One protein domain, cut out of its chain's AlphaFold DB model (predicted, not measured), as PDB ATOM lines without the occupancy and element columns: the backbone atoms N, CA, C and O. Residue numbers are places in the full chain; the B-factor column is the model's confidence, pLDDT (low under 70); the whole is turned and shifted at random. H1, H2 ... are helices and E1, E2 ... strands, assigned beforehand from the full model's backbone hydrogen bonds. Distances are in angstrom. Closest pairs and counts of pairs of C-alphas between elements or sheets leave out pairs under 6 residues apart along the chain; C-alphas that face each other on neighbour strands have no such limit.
ATOM      1  N   THR A   9      10.615  -5.513  20.166       41.25
ATOM      2  CA  THR A   9      11.027  -4.452  19.242       41.25
ATOM      3  C   THR A   9      12.332  -3.733  19.611       41.25
ATOM      4  O   THR A   9      13.087  -3.396  18.706       41.25
ATOM      5  N   GLU A  10      12.647  -3.504  20.892       49.88
ATOM      6  CA  GLU A  10      13.925  -2.870  21.280       49.88
ATOM      7  C   GLU A  10      15.107  -3.853  21.255       49.88
ATOM      8  O   GLU A  10      16.180  -3.516  20.754       49.88
ATOM      9  N   PHE A  11      14.892  -5.100  21.684       52.84
ATOM     10  CA  PHE A  11      15.879  -6.182  21.570       52.84
ATOM     11  C   PHE A  11      16.098  -6.608  20.105       52.84
ATOM     12  O   PHE A  11      17.233  -6.790  19.673       52.84
ATOM     13  N   ASP A  12      15.024  -6.688  19.321       51.75
ATOM     14  CA  ASP A  12      14.991  -6.964  17.885       51.75
ATOM     15  C   ASP A  12      15.612  -5.825  17.086       51.75
ATOM     16  O   ASP A  12      16.252  -6.095  16.079       51.75
ATOM     17  N   ASN A  13      15.467  -4.562  17.501       48.53
ATOM     18  CA  ASN A  13      16.173  -3.444  16.866       48.53
ATOM     19  C   ASN A  13      17.675  -3.484  17.175       48.53
ATOM     20  O   ASN A  13      18.474  -3.185  16.288       48.53
ATOM     21  N   MET A  14      18.070  -3.929  18.372       54.06
ATOM     22  CA  MET A  14      19.474  -4.188  18.708       54.06
ATOM     23  C   MET A  14      20.044  -5.367  17.889       54.06
ATOM     24  O   MET A  14      21.184  -5.309  17.434       54.06
ATOM     25  N   MET A  15      19.221  -6.384  17.601       53.38
ATOM     26  CA  MET A  15      19.536  -7.518  16.716       53.38
ATOM     27  C   MET A  15      19.483  -7.179  15.211       53.38
ATOM     28  O   MET A  15      20.246  -7.733  14.427       53.38
ATOM     29  N   ARG A  16      18.613  -6.261  14.770       52.53
ATOM     30  CA  ARG A  16      18.483  -5.827  13.360       52.53
ATOM     31  C   ARG A  16      19.533  -4.809  12.941       52.53
ATOM     32  O   ARG A  16      19.776  -4.684  11.745       52.53
ATOM     33  N   TYR A  17      20.166  -4.107  13.882       51.97
ATOM     34  CA  TYR A  17      21.325  -3.258  13.579       51.97
ATOM     35  C   TYR A  17      22.618  -4.077  13.388       51.97
ATOM     36  O   TYR A  17      23.605  -3.572  12.856       51.97
ATOM     37  N   ALA A  18      22.600  -5.364  13.751       48.78
ATOM     38  CA  ALA A  18      23.684  -6.318  13.551       48.78
ATOM     39  C   ALA A  18      23.655  -6.967  12.153       48.78
ATOM     40  O   ALA A  18      23.639  -8.189  12.012       48.78
ATOM     41  N   VAL A  19      23.661  -6.173  11.082       57.03
ATOM     42  CA  VAL A  19      23.902  -6.717   9.733       57.03
ATOM     43  C   VAL A  19      25.411  -6.809   9.496       57.03
ATOM     44  O   VAL A  19      25.987  -5.951   8.838       57.03
ATOM     45  N   ALA A  20      26.036  -7.845  10.078       49.91
ATOM     46  CA  ALA A  20      27.237  -8.538   9.578       49.91
ATOM     47  C   ALA A  20      27.630  -9.731  10.493       49.91
ATOM     48  O   ALA A  20      28.655  -9.708  11.162       49.91
ATOM     49  N   ALA A  28      23.463  -8.371  29.277       86.12
ATOM     50  CA  ALA A  28      22.481  -7.759  30.155       86.12
ATOM     51  C   ALA A  28      21.586  -8.807  30.832       86.12
ATOM     52  O   ALA A  28      21.301  -9.877  30.284       86.12
ATOM     53  N   LYS A  29      21.130  -8.488  32.043       84.12
ATOM     54  CA  LYS A  29      20.286  -9.362  32.865       84.12
ATOM     55  C   LYS A  29      18.971  -8.676  33.201       84.12
ATOM     56  O   LYS A  29      18.938  -7.476  33.451       84.12
ATOM     57  N   ILE A  30      17.907  -9.470  33.263       85.44
ATOM     58  CA  ILE A  30      16.652  -9.093  33.914       85.44
ATOM     59  C   ILE A  30      16.611  -9.820  35.257       85.44
ATOM     60  O   ILE A  30      16.749 -11.043  35.297       85.44
ATOM     61  N   VAL A  31      16.462  -9.076  36.351       85.75
ATOM     62  CA  VAL A  31      16.482  -9.615  37.718       85.75
ATOM     63  C   VAL A  31      15.163  -9.299  38.405       85.75
ATOM     64  O   VAL A  31      14.742  -8.147  38.428       85.75
ATOM     65  N   TYR A  32      14.524 -10.316  38.980       86.75
ATOM     66  CA  TYR A  32      13.302 -10.162  39.763       86.75
ATOM     67  C   TYR A  32      13.605 -10.164  41.267       86.75
ATOM     68  O   TYR A  32      14.286 -11.058  41.769       86.75
ATOM     69  N   SER A  33      13.084  -9.171  41.986       87.00
ATOM     70  CA  SER A  33      13.160  -9.055  43.442       87.00
ATOM     71  C   SER A  33      11.873  -9.571  44.077       87.00
ATOM     72  O   SER A  33      10.829  -8.928  43.990       87.00
ATOM     73  N   LEU A  34      11.953 -10.702  44.782       83.44
ATOM     74  CA  LEU A  34      10.813 -11.257  45.527       83.44
ATOM     75  C   LEU A  34      10.332 -10.334  46.655       83.44
ATOM     76  O   LEU A  34       9.165 -10.378  47.031       83.44
ATOM     77  N   THR A  35      11.221  -9.511  47.212       86.94
ATOM     78  CA  THR A  35      10.897  -8.629  48.341       86.94
ATOM     79  C   THR A  35      10.060  -7.427  47.913       86.94
ATOM     80  O   THR A  35       9.191  -7.002  48.667       86.94
ATOM     81  N   SER A  36      10.319  -6.876  46.725       89.19
ATOM     82  CA  SER A  36       9.659  -5.657  46.236       89.19
ATOM     83  C   SER A  36       8.707  -5.888  45.062       89.19
ATOM     84  O   SER A  36       7.957  -4.985  44.715       89.19
ATOM     85  N   GLY A  37       8.747  -7.060  44.421       90.25
ATOM     86  CA  GLY A  37       8.051  -7.312  43.156       90.25
ATOM     87  C   GLY A  37       8.717  -6.644  41.947       90.25
ATOM     88  O   GLY A  37       8.201  -6.717  40.834       90.25
ATOM     89  N   SER A  38       9.865  -5.996  42.141       90.94
ATOM     90  CA  SER A  38      10.544  -5.227  41.099       90.94
ATOM     91  C   SER A  38      11.267  -6.127  40.096       90.94
ATOM     92  O   SER A  38      11.976  -7.062  40.474       90.94
ATOM     93  N   LEU A  39      11.143  -5.801  38.814       91.25
ATOM     94  CA  LEU A  39      11.989  -6.273  37.723       91.25
ATOM     95  C   LEU A  39      13.012  -5.190  37.390       91.25
ATOM     96  O   LEU A  39      12.640  -4.069  37.048       91.25
ATOM     97  N   PHE A  40      14.292  -5.539  37.430       89.12
ATOM     98  CA  PHE A  40      15.390  -4.644  37.080       89.12
ATOM     99  C   PHE A  40      16.054  -5.079  35.781       89.12
ATOM    100  O   PHE A  40      16.362  -6.261  35.612       89.12
ATOM    101  N   TYR A  41      16.334  -4.122  34.901       90.62
ATOM    102  CA  TYR A  41      17.228  -4.308  33.763       90.62
ATOM    103  C   TYR A  41      18.637  -3.852  34.142       90.62
ATOM    104  O   TYR A  41      18.866  -2.669  34.394       90.62
ATOM    105  N   ASN A  42      19.579  -4.795  34.179       84.88
ATOM    106  CA  ASN A  42      20.997  -4.521  34.363       84.88
ATOM    107  C   ASN A  42      21.728  -4.662  33.026       84.88
ATOM    108  O   ASN A  42      22.021  -5.781  32.594       84.88
ATOM    109  N   GLN A  43      22.048  -3.529  32.397       86.00
ATOM    110  CA  GLN A  43      22.834  -3.505  31.164       86.00
ATOM    111  C   GLN A  43      24.285  -3.956  31.385       86.00
ATOM    112  O   GLN A  43      24.876  -4.565  30.493       86.00
ATOM    113  N   ASP A  44      24.838  -3.718  32.576       84.94
ATOM    114  CA  ASP A  44      26.226  -4.039  32.928       84.94
ATOM    115  C   ASP A  44      26.454  -5.552  33.130       84.94
ATOM    116  O   ASP A  44      27.583  -6.019  33.326       84.94
ATOM    117  N   GLY A  45      25.384  -6.347  33.056       84.06
ATOM    118  CA  GLY A  45      25.430  -7.800  33.069       84.06
ATOM    119  C   GLY A  45      25.901  -8.368  34.403       84.06
ATOM    120  O   GLY A  45      25.124  -8.452  35.352       84.06
ATOM    121  N   ALA A  46      27.154  -8.829  34.455       82.00
ATOM    122  CA  ALA A  46      27.764  -9.383  35.669       82.00
ATOM    123  C   ALA A  46      28.424  -8.315  36.559       82.00
ATOM    124  O   ALA A  46      28.782  -8.605  37.700       82.00
ATOM    125  N   THR A  47      28.603  -7.096  36.050       86.12
ATOM    126  CA  THR A  47      29.180  -5.987  36.811       86.12
ATOM    127  C   THR A  47      28.103  -5.341  37.687       86.12
ATOM    128  O   THR A  47      26.933  -5.265  37.309       86.12
ATOM    129  N   ALA A  48      28.491  -4.904  38.887       81.44
ATOM    130  CA  ALA A  48      27.593  -4.206  39.801       81.44
ATOM    131  C   ALA A  48      27.235  -2.815  39.259       81.44
ATOM    132  O   ALA A  48      28.122  -2.059  38.867       81.44
ATOM    133  N   GLY A  49      25.950  -2.474  39.293       81.44
ATOM    134  CA  GLY A  49      25.409  -1.275  38.657       81.44
ATOM    135  C   GLY A  49      24.237  -1.630  37.750       81.44
ATOM    136  O   GLY A  49      23.833  -2.790  37.688       81.44
ATOM    137  N   PHE A  50      23.670  -0.625  37.085       76.19
ATOM    138  CA  PHE A  50      22.648  -0.826  36.055       76.19
ATOM    139  C   PHE A  50      23.063  -0.259  34.691       76.19
ATOM    140  O   PHE A  50      22.314  -0.407  33.725       76.19
ATOM    141  N   GLY A  51      24.220   0.396  34.581       83.56
ATOM    142  CA  GLY A  51      24.563   1.235  33.438       83.56
ATOM    143  C   GLY A  51      23.541   2.361  33.282       83.56
ATOM    144  O   GLY A  51      23.321   3.142  34.208       83.56
ATOM    145  N   THR A  52      22.875   2.414  32.126       84.88
ATOM    146  CA  THR A  52      21.701   3.279  31.902       84.88
ATOM    147  C   THR A  52      20.364   2.579  32.185       84.88
ATOM    148  O   THR A  52      19.307   3.153  31.932       84.88
ATOM    149  N   GLY A  53      20.396   1.343  32.689       85.38
ATOM    150  CA  GLY A  53      19.227   0.583  33.127       85.38
ATOM    151  C   GLY A  53      18.692   1.005  34.503       85.38
ATOM    152  O   GLY A  53      19.040   2.055  35.040       85.38
ATOM    153  N   GLY A  54      17.841   0.161  35.090       89.38
ATOM    154  CA  GLY A  54      17.185   0.430  36.373       89.38
ATOM    155  C   GLY A  54      15.950  -0.440  36.611       89.38
ATOM    156  O   GLY A  54      15.791  -1.494  35.990       89.38
ATOM    157  N   GLU A  55      15.073  -0.007  37.521       91.50
ATOM    158  CA  GLU A  55      13.763  -0.636  37.715       91.50
ATOM    159  C   GLU A  55      12.908  -0.429  36.463       91.50
ATOM    160  O   GLU A  55      12.639   0.694  36.044       91.50
ATOM    161  N   PHE A  56      12.517  -1.539  35.853       86.56
ATOM    162  CA  PHE A  56      11.747  -1.564  34.621       86.56
ATOM    163  C   PHE A  56      10.246  -1.705  34.892       86.56
ATOM    164  O   PHE A  56       9.431  -1.100  34.198       86.56
ATOM    165  N   ALA A  57       9.872  -2.505  35.894       88.75
ATOM    166  CA  ALA A  57       8.481  -2.736  36.267       88.75
ATOM    167  C   ALA A  57       8.362  -3.207  37.721       88.75
ATOM    168  O   ALA A  57       9.295  -3.800  38.259       88.75
ATOM    169  N   VAL A  58       7.181  -3.026  38.309       91.31
ATOM    170  CA  VAL A  58       6.774  -3.678  39.560       91.31
ATOM    171  C   VAL A  58       5.626  -4.620  39.234       91.31
ATOM    172  O   VAL A  58       4.658  -4.221  38.585       91.31
ATOM    173  N   LEU A  59       5.755  -5.874  39.647       87.31
ATOM    174  CA  LEU A  59       4.760  -6.916  39.446       87.31
ATOM    175  C   LEU A  59       4.178  -7.365  40.779       87.31
ATOM    176  O   LEU A  59       4.836  -7.284  41.818       87.31
ATOM    177  N   ASP A  60       2.971  -7.923  40.716       88.88
ATOM    178  CA  ASP A  60       2.450  -8.733  41.811       88.88
ATOM    179  C   ASP A  60       3.438  -9.870  42.149       88.88
ATOM    180  O   ASP A  60       4.210 -10.298  41.280       88.88
ATOM    181  N   PRO A  61       3.442 -10.374  43.396       84.12
ATOM    182  CA  PRO A  61       4.341 -11.445  43.807       84.12
ATOM    183  C   PRO A  61       4.281 -12.647  42.856       84.12
ATOM    184  O   PRO A  61       3.231 -13.266  42.684       84.12
ATOM    185  N   LEU A  62       5.424 -12.977  42.256       84.12
ATOM    186  CA  LEU A  62       5.588 -14.123  41.372       84.12
ATOM    187  C   LEU A  62       6.143 -15.314  42.147       84.12
ATOM    188  O   LEU A  62       6.950 -15.183  43.070       84.12
ATOM    189  N   THR A  63       5.749 -16.501  41.714       83.06
ATOM    190  CA  THR A  63       6.255 -17.786  42.190       83.06
ATOM    191  C   THR A  63       7.076 -18.470  41.102       83.06
ATOM    192  O   THR A  63       7.037 -18.087  39.936       83.06
ATOM    193  N   ALA A  64       7.794 -19.541  41.452       79.75
ATOM    194  CA  ALA A  64       8.527 -20.343  40.467       79.75
ATOM    195  C   ALA A  64       7.629 -20.881  39.330       79.75
ATOM    196  O   ALA A  64       8.112 -21.080  38.222       79.75
ATOM    197  N   ASN A  65       6.329 -21.070  39.584       86.31
ATOM    198  CA  ASN A  65       5.367 -21.554  38.588       86.31
ATOM    199  C   ASN A  65       4.988 -20.499  37.538       86.31
ATOM    200  O   ASN A  65       4.417 -20.849  36.507       86.31
ATOM    201  N   ASP A  66       5.290 -19.222  37.783       84.44
ATOM    202  CA  ASP A  66       5.024 -18.132  36.841       84.44
ATOM    203  C   ASP A  66       6.122 -18.004  35.769       84.44
ATOM    204  O   ASP A  66       5.970 -17.242  34.813       84.44
ATOM    205  N   PHE A  67       7.214 -18.772  35.892       78.19
ATOM    206  CA  PHE A  67       8.340 -18.769  34.959       78.19
ATOM    207  C   PHE A  67       8.397 -20.060  34.136       78.19
ATOM    208  O   PHE A  67       8.269 -21.165  34.660       78.19
TER     209      PHE A  67
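This is residues 9 to 20 and 28 to 67 of the 71 residues of the protein "Hemolysin-type calcium-binding region" of Dolichospermum planctonicum (UniProt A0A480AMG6). A small sheet of three strands, E1, E2 and E3, side by side in a meander, each strand the antiparallel neighbour of the one before, makes the body, and residues 9 to 20, with the helix H1, stick out free of it. The long link of residues 43 to 53 loops out at one end of the sheet, and the tail of residues 59 to 67 crosses the other end. The printed part has 52 residues with one named helix and three named strands, in the order H1, E1, E2, E3; the class is mixed, helices and strands, with under half of the residues in named elements. The whole is loose and elongated, with a radius of gyration of the C-alphas of 13.5 A and spans of 41 by 25 by 16 A.

Find C-alpha 9 at (11.027, -4.452, 19.242); from there H1 runs to residue 16, 9.6 A. After the cut, E1 takes residues 29 to 32, 9.8 A. E2 takes residues 38 to 42, 12.5 A. E3 takes residues 54 to 58, 11.6 A, and ends at C-alpha 58, (6.774, -3.678, 39.560).

H1 is not on the sheet, and it is apart from E2 and E3. In H1 every O i to N i+4 pair is within hydrogen-bond range. Look next at the hairpin of E1 and E2, antiparallel at 165 degrees, where N 31 and O 40 are 2.9 A apart, within hydrogen-bond range. In the hairpin of E2 and E3, antiparallel at 154 degrees, find N 39 and O 57 within range at 2.8 A.

The C-alphas of Ala 20 and Thr 35, the two farthest apart, are 42.1 A apart. Residues 21 to 27 are not printed, and C-alphas 20 and 28 stand 21.1 A apart across the cut. The link E1 to E2 is tight and E2 to E3 is long. Residues 9 to 20 have pLDDT under 70.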